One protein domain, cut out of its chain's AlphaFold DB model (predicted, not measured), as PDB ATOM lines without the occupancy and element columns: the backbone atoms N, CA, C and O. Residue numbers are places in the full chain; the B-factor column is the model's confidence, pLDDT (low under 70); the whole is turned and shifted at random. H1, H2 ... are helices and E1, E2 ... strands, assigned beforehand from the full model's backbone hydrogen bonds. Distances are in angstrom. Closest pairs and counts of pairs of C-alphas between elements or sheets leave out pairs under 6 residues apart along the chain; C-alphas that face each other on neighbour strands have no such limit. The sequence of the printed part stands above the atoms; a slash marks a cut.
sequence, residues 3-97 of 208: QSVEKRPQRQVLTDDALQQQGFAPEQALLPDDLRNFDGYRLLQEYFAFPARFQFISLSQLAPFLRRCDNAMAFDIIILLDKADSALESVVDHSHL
ATOM      1  N   GLN A   3       7.000 -65.617 -23.740       92.19
ATOM      2  CA  GLN A   3       7.177 -66.999 -24.186       92.19
ATOM      3  C   GLN A   3       8.661 -67.394 -24.220       92.19
ATOM      4  O   GLN A   3       9.472 -66.676 -24.782       92.19
ATOM      5  N   SER A   4       9.035 -68.541 -23.651       90.94
ATOM      6  CA  SER A   4      10.420 -69.041 -23.710       90.94
ATOM      7  C   SER A   4      10.692 -69.773 -25.030       90.94
ATOM      8  O   SER A   4       9.790 -70.429 -25.553       90.94
ATOM      9  N   VAL A   5      11.942 -69.781 -25.505       87.56
ATOM     10  CA  VAL A   5      12.337 -70.406 -26.794       87.56
ATOM     11  C   VAL A   5      12.675 -71.913 -26.675       87.56
ATOM     12  O   VAL A   5      13.083 -72.569 -27.628       87.56
ATOM     13  N   GLU A   6      12.504 -72.513 -25.498       83.25
ATOM     14  CA  GLU A   6      12.810 -73.929 -25.243       83.25
ATOM     15  C   GLU A   6      11.872 -74.919 -25.971       83.25
ATOM     16  O   GLU A   6      10.757 -74.583 -26.370       83.25
ATOM     17  N   LYS A   7      12.279 -76.203 -26.058       77.62
ATOM     18  CA  LYS A   7      11.479 -77.298 -26.662       77.62
ATOM     19  C   LYS A   7      10.057 -77.417 -26.095       77.62
ATOM     20  O   LYS A   7       9.171 -77.917 -26.784       77.62
ATOM     21  N   ARG A   8       9.846 -77.022 -24.838       83.56
ATOM     22  CA  ARG A   8       8.526 -76.906 -24.207       83.56
ATOM     23  C   ARG A   8       8.346 -75.456 -23.757       83.56
ATOM     24  O   ARG A   8       8.816 -75.121 -22.673       83.56
ATOM     25  N   PRO A   9       7.708 -74.596 -24.568       85.12
ATOM     26  CA  PRO A   9       7.659 -73.174 -24.278       85.12
ATOM     27  C   PRO A   9       6.815 -72.908 -23.030       85.12
ATOM     28  O   PRO A   9       5.623 -73.219 -22.986       85.12
ATOM     29  N   GLN A  10       7.428 -72.297 -22.023       88.06
ATOM     30  CA  GLN A  10       6.718 -71.677 -20.920       88.06
ATOM     31  C   GLN A  10       6.105 -70.364 -21.390       88.06
ATOM     32  O   GLN A  10       6.703 -69.618 -22.167       88.06
ATOM     33  N   ARG A  11       4.896 -70.079 -20.910       91.81
ATOM     34  CA  ARG A  11       4.127 -68.893 -21.286       91.81
ATOM     35  C   ARG A  11       3.634 -68.176 -20.043       91.81
ATOM     36  O   ARG A  11       3.156 -68.814 -19.107       91.81
ATOM     37  N   GLN A  12       3.717 -66.853 -20.050       93.06
ATOM     38  CA  GLN A  12       3.138 -66.014 -19.005       93.06
ATOM     39  C   GLN A  12       2.404 -64.835 -19.629       93.06
ATOM     40  O   GLN A  12       2.969 -64.062 -20.400       93.06
ATOM     41  N   VAL A  13       1.136 -64.675 -19.274       94.19
ATOM     42  CA  VAL A  13       0.405 -63.441 -19.555       94.19
ATOM     43  C   VAL A  13       0.764 -62.442 -18.458       94.19
ATOM     44  O   VAL A  13       0.778 -62.798 -17.280       94.19
ATOM     45  N   LEU A  14       1.142 -61.233 -18.865       93.81
ATOM     46  CA  LEU A  14       1.385 -60.120 -17.950       93.81
ATOM     47  C   LEU A  14       0.080 -59.349 -17.772       93.81
ATOM     48  O   LEU A  14      -0.792 -59.434 -18.639       93.81
ATOM     49  N   THR A  15      -0.054 -58.624 -16.669       93.69
ATOM     50  CA  THR A  15      -1.203 -57.741 -16.454       93.69
ATOM     51  C   THR A  15      -1.082 -56.472 -17.300       93.69
ATOM     52  O   THR A  15      -0.012 -56.161 -17.830       93.69
ATOM     53  N   ASP A  16      -2.181 -55.732 -17.433       88.94
ATOM     54  CA  ASP A  16      -2.258 -54.568 -18.328       88.94
ATOM     55  C   ASP A  16      -1.319 -53.423 -17.913       88.94
ATOM     56  O   ASP A  16      -0.838 -52.674 -18.759       88.94
ATOM     57  N   ASP A  17      -0.979 -53.315 -16.625       92.56
ATOM     58  CA  ASP A  17      -0.019 -52.340 -16.096       92.56
ATOM     59  C   ASP A  17       1.446 -52.706 -16.374       92.56
ATOM     60  O   ASP A  17       2.343 -51.926 -16.050       92.56
ATOM     61  N   ALA A  18       1.716 -53.874 -16.970       94.56
ATOM     62  CA  ALA A  18       3.075 -54.293 -17.270       94.56
ATOM     63  C   ALA A  18       3.718 -53.455 -18.380       94.56
ATOM     64  O   ALA A  18       4.932 -53.265 -18.351       94.56
ATOM     65  N   LEU A  19       2.930 -52.964 -19.342       93.81
ATOM     66  CA  LEU A  19       3.389 -52.115 -20.439       93.81
ATOM     67  C   LEU A  19       2.970 -50.669 -20.171       93.81
ATOM     68  O   LEU A  19       1.785 -50.351 -20.194       93.81
ATOM     69  N   GLN A  20       3.936 -49.782 -19.940       93.88
ATOM     70  CA  GLN A  20       3.647 -48.390 -19.589       93.88
ATOM     71  C   GLN A  20       4.398 -47.412 -20.478       93.88
ATOM     72  O   GLN A  20       5.616 -47.507 -20.638       93.88
ATOM     73  N   GLN A  21       3.692 -46.403 -20.981       94.06
ATOM     74  CA  GLN A  21       4.326 -45.265 -21.638       94.06
ATOM     75  C   GLN A  21       5.140 -44.446 -20.626       94.06
ATOM     76  O   GLN A  21       4.731 -44.269 -19.481       94.06
ATOM     77  N   GLN A  22       6.305 -43.961 -21.044       94.00
ATOM     78  CA  GLN A  22       7.235 -43.201 -20.209       94.00
ATOM     79  C   GLN A  22       7.309 -41.733 -20.655       94.00
ATOM     80  O   GLN A  22       6.934 -41.384 -21.773       94.00
ATOM     81  N   GLY A  23       7.817 -40.871 -19.771       91.00
ATOM     82  CA  GLY A  23       8.062 -39.448 -20.038       91.00
ATOM     83  C   GLY A  23       7.050 -38.491 -19.403       91.00
ATOM     84  O   GLY A  23       7.257 -37.280 -19.447       91.00
ATOM     85  N   PHE A  24       5.990 -39.011 -18.777       90.12
ATOM     86  CA  PHE A  24       4.931 -38.196 -18.171       90.12
ATOM     87  C   PHE A  24       5.131 -37.948 -16.676       90.12
ATOM     88  O   PHE A  24       4.777 -36.874 -16.194       90.12
ATOM     89  N   ALA A  25       5.717 -38.902 -15.950       90.06
ATOM     90  CA  ALA A  25       5.868 -38.785 -14.505       90.06
ATOM     91  C   ALA A  25       6.869 -37.667 -14.123       90.06
ATOM     92  O   ALA A  25       7.825 -37.431 -14.878       90.06
ATOM     93  N   PRO A  26       6.677 -36.965 -12.989       87.56
ATOM     94  CA  PRO A  26       7.564 -35.883 -12.549       87.56
ATOM     95  C   PRO A  26       9.023 -36.318 -12.381       87.56
ATOM     96  O   PRO A  26       9.935 -35.611 -12.799       87.56
ATOM     97  N   GLU A  27       9.262 -37.526 -11.871       89.19
ATOM     98  CA  GLU A  27      10.605 -38.074 -11.626       89.19
ATOM     99  C   GLU A  27      11.381 -38.318 -12.923       89.19
ATOM    100  O   GLU A  27      12.597 -38.502 -12.914       89.19
ATOM    101  N   GLN A  28      10.676 -38.341 -14.053       90.44
ATOM    102  CA  GLN A  28      11.271 -38.551 -15.359       90.44
ATOM    103  C   GLN A  28      11.677 -37.243 -16.021       90.44
ATOM    104  O   GLN A  28      12.301 -37.318 -17.077       90.44
ATOM    105  N   ALA A  29      11.300 -36.079 -15.477       89.00
ATOM    106  CA  ALA A  29      11.526 -34.746 -16.040       89.00
ATOM    107  C   ALA A  29      12.942 -34.556 -16.603       89.00
ATOM    108  O   ALA A  29      13.930 -34.898 -15.957       89.00
ATOM    109  N   LEU A  30      13.043 -33.997 -17.816       88.50
ATOM    110  CA  LEU A  30      14.354 -33.597 -18.345       88.50
ATOM    111  C   LEU A  30      14.784 -32.263 -17.768       88.50
ATOM    112  O   LEU A  30      15.946 -32.074 -17.428       88.50
ATOM    113  N   LEU A  31      13.857 -31.312 -17.731       85.38
ATOM    114  CA  LEU A  31      14.161 -29.959 -17.309       85.38
ATOM    115  C   LEU A  31      14.039 -29.856 -15.786       85.38
ATOM    116  O   LEU A  31      13.109 -30.436 -15.226       85.38
ATOM    117  N   PRO A  32      14.955 -29.125 -15.119       80.50
ATOM    118  CA  PRO A  32      14.869 -28.911 -13.684       80.50
ATOM    119  C   PRO A  32      13.528 -28.288 -13.331       80.50
ATOM    120  O   PRO A  32      13.097 -27.341 -13.995       80.50
ATOM    121  N   ASP A  33      12.918 -28.806 -12.273       67.94
ATOM    122  CA  ASP A  33      11.660 -28.274 -11.793       67.94
ATOM    123  C   ASP A  33      11.875 -26.852 -11.266       67.94
ATOM    124  O   ASP A  33      12.807 -26.562 -10.507       67.94
ATOM    125  N   ASP A  34      11.032 -25.942 -11.724       65.00
ATOM    126  CA  ASP A  34      10.957 -24.607 -11.167       65.00
ATOM    127  C   ASP A  34       9.771 -24.666 -10.218       65.00
ATOM    128  O   ASP A  34       8.669 -24.947 -10.678       65.00
ATOM    129  N   LEU A  35       9.969 -24.374  -8.927       55.44
ATOM    130  CA  LEU A  35       8.939 -24.380  -7.860       55.44
ATOM    131  C   LEU A  35       7.656 -23.585  -8.209       55.44
ATOM    132  O   LEU A  35       6.701 -23.538  -7.438       55.44
ATOM    133  N   ARG A  36       7.671 -22.901  -9.351       58.34
ATOM    134  CA  ARG A  36       6.657 -22.033  -9.929       58.34
ATOM    135  C   ARG A  36       5.780 -22.722 -10.984       58.34
ATOM    136  O   ARG A  36       4.773 -22.130 -11.365       58.34
ATOM    137  N   ASN A  37       6.133 -23.913 -11.476       60.25
ATOM    138  CA  ASN A  37       5.474 -24.510 -12.634       60.25
ATOM    139  C   ASN A  37       4.656 -25.754 -12.284       60.25
ATOM    140  O   ASN A  37       5.142 -26.723 -11.722       60.25
ATOM    141  N   PHE A  38       3.392 -25.734 -12.701       68.00
ATOM    142  CA  PHE A  38       2.546 -26.921 -12.745       68.00
ATOM    143  C   PHE A  38       3.083 -27.913 -13.791       68.00
ATOM    144  O   PHE A  38       3.430 -27.499 -14.903       68.00
ATOM    145  N   ASP A  39       3.069 -29.212 -13.479       71.00
ATOM    146  CA  ASP A  39       3.605 -30.289 -14.332       71.00
ATOM    147  C   ASP A  39       3.104 -30.251 -15.785       71.00
ATOM    148  O   ASP A  39       3.837 -30.580 -16.718       71.00
ATOM    149  N   GLY A  40       1.871 -29.789 -16.013       80.19
ATOM    150  CA  GLY A  40       1.313 -29.644 -17.360       80.19
ATOM    151  C   GLY A  40       2.125 -28.713 -18.274       80.19
ATOM    152  O   GLY A  40       2.282 -29.002 -19.460       80.19
ATOM    153  N   TYR A  41       2.703 -27.630 -17.738       84.25
ATOM    154  CA  TYR A  41       3.554 -26.730 -18.527       84.25
ATOM    155  C   TYR A  41       4.879 -27.389 -18.905       84.25
ATOM    156  O   TYR A  41       5.352 -27.197 -20.027       84.25
ATOM    157  N   ARG A  42       5.448 -28.198 -18.002       87.50
ATOM    158  CA  ARG A  42       6.651 -28.987 -18.286       87.50
ATOM    159  C   ARG A  42       6.403 -29.935 -19.453       87.50
ATOM    160  O   ARG A  42       7.201 -29.947 -20.384       87.50
ATOM    161  N   LEU A  43       5.294 -30.678 -19.442       89.44
ATOM    162  CA  LEU A  43       4.965 -31.622 -20.516       89.44
ATOM    163  C   LEU A  43       4.823 -30.926 -21.875       89.44
ATOM    164  O   LEU A  43       5.378 -31.406 -22.859       89.44
ATOM    165  N   LEU A  44       4.148 -29.773 -21.932       90.44
ATOM    166  CA  LEU A  44       4.044 -28.982 -23.163       90.44
ATOM    167  C   LEU A  44       5.420 -28.510 -23.646       90.44
ATOM    168  O   LEU A  44       5.740 -28.636 -24.828       90.44
ATOM    169  N   GLN A  45       6.248 -27.992 -22.738       88.69
ATOM    170  CA  GLN A  45       7.592 -27.533 -23.072       88.69
ATOM    171  C   GLN A  45       8.472 -28.680 -23.589       88.69
ATOM    172  O   GLN A  45       9.133 -28.524 -24.614       88.69
ATOM    173  N   GLU A  46       8.466 -29.829 -22.911       90.06
ATOM    174  CA  GLU A  46       9.201 -31.024 -23.329       90.06
ATOM    175  C   GLU A  46       8.687 -31.551 -24.676       90.06
ATOM    176  O   GLU A  46       9.497 -31.907 -25.528       90.06
ATOM    177  N   TYR A  47       7.372 -31.537 -24.911       91.69
ATOM    178  CA  TYR A  47       6.775 -31.981 -26.172       91.69
ATOM    179  C   TYR A  47       7.210 -31.118 -27.352       91.69
ATOM    180  O   TYR A  47       7.639 -31.654 -28.367       91.69
ATOM    181  N   PHE A  48       7.167 -29.789 -27.223       92.12
ATOM    182  CA  PHE A  48       7.590 -28.905 -28.311       92.12
ATOM    183  C   PHE A  48       9.112 -28.850 -28.496       92.12
ATOM    184  O   PHE A  48       9.572 -28.570 -29.601       92.12
ATOM    185  N   ALA A  49       9.898 -29.116 -27.450       90.06
ATOM    186  CA  ALA A  49      11.356 -29.133 -27.545       90.06
ATOM    187  C   ALA A  49      11.902 -30.467 -28.080       90.06
ATOM    188  O   ALA A  49      12.846 -30.471 -28.869       90.06
ATOM    189  N   PHE A  50      11.340 -31.597 -27.640       92.31
ATOM    190  CA  PHE A  50      11.828 -32.931 -27.977       92.31
ATOM    191  C   PHE A  50      10.712 -34.001 -27.905       92.31
ATOM    192  O   PHE A  50      10.662 -34.792 -26.959       92.31
ATOM    193  N   PRO A  51       9.839 -34.090 -28.931       93.00
ATOM    194  CA  PRO A  51       8.696 -35.010 -28.933       93.00
ATOM    195  C   PRO A  51       9.075 -36.492 -28.792       93.00
ATOM    196  O   PRO A  51       8.321 -37.273 -28.212       93.00
ATOM    197  N   ALA A  52      10.245 -36.892 -29.305       92.50
ATOM    198  CA  ALA A  52      10.694 -38.288 -29.308       92.50
ATOM    199  C   ALA A  52      10.829 -38.887 -27.896       92.50
ATOM    200  O   ALA A  52      10.741 -40.097 -27.720       92.50
ATOM    201  N   ARG A  53      10.957 -38.052 -26.861       91.94
ATOM    202  CA  ARG A  53      10.932 -38.493 -25.463       91.94
ATOM    203  C   ARG A  53       9.651 -39.227 -25.057       91.94
ATOM    204  O   ARG A  53       9.708 -40.077 -24.175       91.94
ATOM    205  N   PHE A  54       8.521 -38.936 -25.696       93.38
ATOM    206  CA  PHE A  54       7.239 -39.587 -25.401       93.38
ATOM    207  C   PHE A  54       7.046 -40.915 -26.152       93.38
ATOM    208  O   PHE A  54       5.988 -41.534 -26.048       93.38
ATOM    209  N   GLN A  55       8.062 -41.362 -26.898       93.94
ATOM    210  CA  GLN A  55       8.072 -42.632 -27.636       93.94
ATOM    211  C   GLN A  55       8.722 -43.775 -26.839       93.94
ATOM    212  O   GLN A  55       8.994 -44.841 -27.382       93.94
ATOM    213  N   PHE A  56       8.979 -43.569 -25.545       95.12
ATOM    214  CA  PHE A  56       9.535 -44.588 -24.663       95.12
ATOM    215  C   PHE A  56       8.416 -45.399 -24.006       95.12
ATOM    216  O   PHE A  56       7.439 -44.847 -23.495       95.12
ATOM    217  N   ILE A  57       8.599 -46.714 -23.966       94.50
ATOM    218  CA  ILE A  57       7.754 -47.655 -23.230       94.50
ATOM    219  C   ILE A  57       8.625 -48.445 -22.255       94.50
ATOM    220  O   ILE A  57       9.787 -48.731 -22.538       94.50
ATOM    221  N   SER A  58       8.071 -48.799 -21.100       94.06
ATOM    222  CA  SER A  58       8.683 -49.749 -20.178       94.06
ATOM    223  C   SER A  58       7.850 -51.019 -20.115       94.06
ATOM    224  O   SER A  58       6.623 -50.982 -20.222       94.06
ATOM    225  N   LEU A  59       8.541 -52.147 -19.957       94.56
ATOM    226  CA  LEU A  59       7.932 -53.445 -19.721       94.56
ATOM    227  C   LEU A  59       8.399 -53.958 -18.360       94.56
ATOM    228  O   LEU A  59       9.591 -54.183 -18.147       94.56
ATOM    229  N   SER A  60       7.463 -54.122 -17.436       94.44
ATOM    230  CA  SER A  60       7.717 -54.594 -16.078       94.44
ATOM    231  C   SER A  60       7.296 -56.062 -15.908       94.44
ATOM    232  O   SER A  60       6.966 -56.755 -16.869       94.44
ATOM    233  N   GLN A  61       7.381 -56.582 -14.677       93.94
ATOM    234  CA  GLN A  61       6.931 -57.938 -14.316       93.94
ATOM    235  C   GLN A  61       7.645 -59.099 -15.037       93.94
ATOM    236  O   GLN A  61       7.167 -60.234 -15.040       93.94
ATOM    237  N   LEU A  62       8.837 -58.853 -15.588       92.62
ATOM    238  CA  LEU A  62       9.632 -59.884 -16.262       92.62
ATOM    239  C   LEU A  62      10.290 -60.863 -15.278       92.62
ATOM    240  O   LEU A  62      10.470 -62.038 -15.588       92.62
ATOM    241  N   ALA A  63      10.636 -60.410 -14.070       92.12
ATOM    242  CA  ALA A  63      11.443 -61.196 -13.134       92.12
ATOM    243  C   ALA A  63      10.824 -62.559 -12.737       92.12
ATOM    244  O   ALA A  63      11.560 -63.547 -12.748       92.12
ATOM    245  N   PRO A  64       9.517 -62.681 -12.416       91.06
ATOM    246  CA  PRO A  64       8.902 -63.980 -12.121       91.06
ATOM    247  C   PRO A  64       8.947 -64.963 -13.298       91.06
ATOM    248  O   PRO A  64       9.060 -66.168 -13.086       91.06
ATOM    249  N   PHE A  65       8.868 -64.464 -14.534       91.06
ATOM    250  CA  PHE A  65       8.987 -65.284 -15.739       91.06
ATOM    251  C   PHE A  65      10.413 -65.809 -15.905       91.06
ATOM    252  O   PHE A  65      10.624 -67.013 -16.027       91.06
ATOM    253  N   LEU A  66      11.387 -64.900 -15.830       89.44
ATOM    254  CA  LEU A  66      12.801 -65.212 -16.019       89.44
ATOM    255  C   LEU A  66      13.318 -66.227 -14.995       89.44
ATOM    256  O   LEU A  66      14.103 -67.095 -15.348       89.44
ATOM    257  N   ARG A  67      12.829 -66.183 -13.748       89.44
ATOM    258  CA  ARG A  67      13.189 -67.164 -12.704       89.44
ATOM    259  C   ARG A  67      12.715 -68.592 -12.987       89.44
ATOM    260  O   ARG A  67      13.214 -69.507 -12.346       89.44
ATOM    261  N   ARG A  68      11.722 -68.777 -13.861       86.94
ATOM    262  CA  ARG A  68      11.162 -70.096 -14.206       86.94
ATOM    263  C   ARG A  68      11.768 -70.692 -15.474       86.94
ATOM    264  O   ARG A  68      11.569 -71.876 -15.732       86.94
ATOM    265  N   CYS A  69      12.462 -69.877 -16.265       84.06
ATOM    266  CA  CYS A  69      13.122 -70.313 -17.487       84.06
ATOM    267  C   CYS A  69      14.504 -70.878 -17.127       84.06
ATOM    268  O   CYS A  69      15.433 -70.121 -16.845       84.06
ATOM    269  N   ASP A  70      14.637 -72.203 -17.112       75.06
ATOM    270  CA  ASP A  70      15.888 -72.876 -16.768       75.06
ATOM    271  C   ASP A  70      16.825 -72.907 -17.987       75.06
ATOM    272  O   ASP A  70      16.603 -73.639 -18.947       75.06
ATOM    273  N   ASN A  71      17.931 -72.156 -17.932       76.56
ATOM    274  CA  ASN A  71      18.955 -72.077 -18.991       76.56
ATOM    275  C   ASN A  71      18.486 -71.471 -20.334       76.56
ATOM    276  O   ASN A  71      19.174 -71.625 -21.348       76.56
ATOM    277  N   ALA A  72      17.361 -70.752 -20.370       79.25
ATOM    278  CA  ALA A  72      16.930 -70.041 -21.572       79.25
ATOM    279  C   ALA A  72      17.885 -68.883 -21.916       79.25
ATOM    280  O   ALA A  72      18.104 -67.981 -21.109       79.25
ATOM    281  N   MET A  73      18.415 -68.879 -23.143       85.31
ATOM    282  CA  MET A  73      19.250 -67.787 -23.675       85.31
ATOM    283  C   MET A  73      18.433 -66.698 -24.387       85.31
ATOM    284  O   MET A  73      18.965 -65.642 -24.716       85.31
ATOM    285  N   ALA A  74      17.151 -66.962 -24.648       90.31
ATOM    286  CA  ALA A  74      16.238 -66.052 -25.323       90.31
ATOM    287  C   ALA A  74      14.785 -66.329 -24.911       90.31
ATOM    288  O   ALA A  74      14.424 -67.452 -24.537       90.31
ATOM    289  N   PHE A  75      13.954 -65.296 -25.007       92.75
ATOM    290  CA  PHE A  75      12.507 -65.357 -24.841       92.75
ATOM    291  C   PHE A  75      11.853 -64.291 -25.722       92.75
ATOM    292  O   PHE A  75      12.462 -63.266 -26.023       92.75
ATOM    293  N   ASP A  76      10.604 -64.531 -26.093       93.44
ATOM    294  CA  ASP A  76       9.806 -63.637 -26.914       93.44
ATOM    295  C   ASP A  76       8.872 -62.803 -26.037       93.44
ATOM    296  O   ASP A  76       8.230 -63.303 -25.103       93.44
ATOM    297  N   ILE A  77       8.756 -61.526 -26.386       93.12
ATOM    298  CA  ILE A  77       7.734 -60.620 -25.869       93.12
ATOM    299  C   ILE A  77       6.712 -60.426 -26.984       93.12
ATOM    300  O   ILE A  77       7.022 -59.886 -28.039       93.12
ATOM    301  N   ILE A  78       5.480 -60.857 -26.733       92.88
ATOM    302  CA  ILE A  78       4.372 -60.763 -27.682       92.88
ATOM    303  C   ILE A  78       3.399 -59.709 -27.158       92.88
ATOM    304  O   ILE A  78       2.748 -59.914 -26.123       92.88
ATOM    305  N   ILE A  79       3.310 -58.583 -27.866       90.38
ATOM    306  CA  ILE A  79       2.341 -57.513 -27.612       90.38
ATOM    307  C   ILE A  79       1.178 -57.721 -28.580       90.38
ATOM    308  O   ILE A  79       1.360 -57.672 -29.792       90.38
ATOM    309  N   LEU A  80      -0.004 -58.009 -28.039       89.00
ATOM    310  CA  LEU A  80      -1.212 -58.210 -28.832       89.00
ATOM    311  C   LEU A  80      -1.922 -56.865 -28.981       89.00
ATOM    312  O   LEU A  80      -2.225 -56.223 -27.978       89.00
ATOM    313  N   LEU A  81      -2.167 -56.454 -30.223       88.62
ATOM    314  CA  LEU A  81      -2.904 -55.237 -30.561       88.62
ATOM    315  C   LEU A  81      -4.304 -55.612 -31.061       88.62
ATOM    316  O   LEU A  81      -4.505 -56.680 -31.636       88.62
ATOM    317  N   ASP A  82      -5.275 -54.732 -30.842       90.88
ATOM    318  CA  ASP A  82      -6.673 -54.906 -31.255       90.88
ATOM    319  C   ASP A  82      -6.923 -54.509 -32.723       90.88
ATOM    320  O   ASP A  82      -8.009 -54.740 -33.261       90.88
ATOM    321  N   LYS A  83      -5.915 -53.922 -33.377       90.50
ATOM    322  CA  LYS A  83      -5.952 -53.458 -34.765       90.50
ATOM    323  C   LYS A  83      -4.730 -53.948 -35.528       90.50
ATOM    324  O   LYS A  83      -3.611 -53.873 -35.026       90.50
ATOM    325  N   ALA A  84      -4.968 -54.396 -36.756       87.62
ATOM    326  CA  ALA A  84      -3.927 -54.710 -37.725       87.62
ATOM    327  C   ALA A  84      -3.780 -53.552 -38.723       87.62
ATOM    328  O   ALA A  84      -4.781 -52.965 -39.145       87.62
ATOM    329  N   ASP A  85      -2.542 -53.247 -39.102       89.00
ATOM    330  CA  ASP A  85      -2.201 -52.259 -40.125       89.00
ATOM    331  C   ASP A  85      -1.123 -52.860 -41.034       89.00
ATOM    332  O   ASP A  85       0.049 -52.956 -40.669       89.00
ATOM    333  N   SER A  86      -1.535 -53.277 -42.231       88.69
ATOM    334  CA  SER A  86      -0.657 -53.952 -43.189       88.69
ATOM    335  C   SER A  86       0.444 -53.047 -43.744       88.69
ATOM    336  O   SER A  86       1.497 -53.544 -44.144       88.69
ATOM    337  N   ALA A  87       0.238 -51.726 -43.761       89.06
ATOM    338  CA  ALA A  87       1.282 -50.793 -44.162       89.06
ATOM    339  C   ALA A  87       2.381 -50.754 -43.095       89.06
ATOM    340  O   ALA A  87       3.560 -50.849 -43.436       89.06
ATOM    341  N   LEU A  88       1.996 -50.698 -41.815       85.56
ATOM    342  CA  LEU A  88       2.935 -50.714 -40.694       85.56
ATOM    343  C   LEU A  88       3.705 -52.042 -40.609       85.56
ATOM    344  O   LEU A  88       4.925 -52.032 -40.457       85.56
ATOM    345  N   GLU A  89       3.018 -53.174 -40.774       85.81
ATOM    346  CA  GLU A  89       3.638 -54.510 -40.786       85.81
ATOM    347  C   GLU A  89       4.768 -54.629 -41.817       85.81
ATOM    348  O   GLU A  89       5.760 -55.311 -41.569       85.81
ATOM    349  N   SER A  90       4.646 -53.946 -42.959       87.06
ATOM    350  CA  SER A  90       5.648 -53.999 -44.030       87.06
ATOM    351  C   SER A  90       6.908 -53.162 -43.777       87.06
ATOM    352  O   SER A  90       7.923 -53.392 -44.436       87.06
ATOM    353  N   VAL A  91       6.857 -52.197 -42.849       90.44
ATOM    354  CA  VAL A  91       7.958 -51.245 -42.599       90.44
ATOM    355  C   VAL A  91       8.631 -51.417 -41.240       90.44
ATOM    356  O   VAL A  91       9.755 -50.953 -41.069       90.44
ATOM    357  N   VAL A  92       7.976 -52.063 -40.271       89.75
ATOM    358  CA  VAL A  92       8.528 -52.238 -38.921       89.75
ATOM    359  C   VAL A  92       9.518 -53.395 -38.889       89.75
ATOM    360  O   VAL A  92       9.200 -54.532 -39.227       89.75
ATOM    361  N   ASP A  93      10.716 -53.109 -38.394       91.38
ATOM    362  CA  ASP A  93      11.763 -54.095 -38.159       91.38
ATOM    363  C   ASP A  93      12.515 -53.814 -36.844       91.38
ATOM    364  O   ASP A  93      12.201 -52.887 -36.094       91.38
ATOM    365  N   HIS A  94      13.547 -54.612 -36.567       89.94
ATOM    366  CA  HIS A  94      14.388 -54.474 -35.376       89.94
ATOM    367  C   HIS A  94      15.079 -53.102 -35.228       89.94
ATOM    368  O   HIS A  94      15.417 -52.731 -34.108       89.94
ATOM    369  N   SER A  95      15.286 -52.340 -36.309       91.19
ATOM    370  CA  SER A  95      15.932 -51.019 -36.253       91.19
ATOM    371  C   SER A  95      15.021 -49.940 -35.651       91.19
ATOM    372  O   SER A  95      15.504 -48.909 -35.187       91.19
ATOM    373  N   HIS A  96      13.712 -50.206 -35.586       90.25
ATOM    374  CA  HIS A  96      12.710 -49.310 -35.007       90.25
ATOM    375  C   HIS A  96      12.584 -49.450 -33.483       90.25
ATOM    376  O   HIS A  96      11.904 -48.647 -32.845       90.25
ATOM    377  N   LEU A  97      13.238 -50.452 -32.887       90.94
ATOM    378  CA  LEU A  97      13.241 -50.682 -31.446       90.94
ATOM    379  C   LEU A  97      14.669 -50.621 -30.913       90.94
ATOM    380  O   LEU A  97      15.479 -51.520 -31.126       90.94
TER     381      LEU A  97
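Overview. This is residues 3 to 97 of the 208 residues of the protein "Uncharacterized protein conserved in bacteria" of Enterobacter agglomerans (UniProt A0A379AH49). Little regular structure: an elongated run of loops with the small antiparallel sheet of E1 and E2 near its middle, H1 and H2 toward one end, H3 and E3 toward the other, and residues 80 to 96, with H4, sticking out as an arm. The 95 printed residues include, in order, E1 H1 H2 E2 H3 E3 H4, class mixed, with 35 residues in named elements. The whole is only just loose, close to extended, with a radius of gyration of the C-alphas of 18.2 A and spans of 57 by 35 by 23 A.

Along the chain. E1, residues 19 to 21, begins at C-alpha 19, (3.389, -52.115, -20.439); E2 is residues 57 to 59. H1, residues 39 to 49, measures 15.4 A; H2 is 51 to 55, H3 63 to 66, E3 75 to 77. H4, residues 86 to 91, ends at C-alpha 91, (7.958, -51.245, -42.599).

Arrangement. N 20 of E1 and O 58 of E2 are within hydrogen-bond range, 3.0 A. H1 and H2 only just touch, only at the corner, with 3 pairs of C-alphas within 8 A; the closest, Tyr 47 and Phe 54, are 7.7 A apart. E3 pairs with no named strand. H3 and H4 are apart. Every O i to N i+4 pair is within range in H1, 0 of 1 in H2, where 2 of 2 O i to N i+3 pairs are, and 1 of 2 in H4; H3 is too short.

Size, cuts and confidence. The farthest C-alphas, Lys 7 and Arg 36, are 57.9 A apart. The printed part has no cut; the link E1 to H1 is long. Residues 33 to 38 have pLDDT under 70.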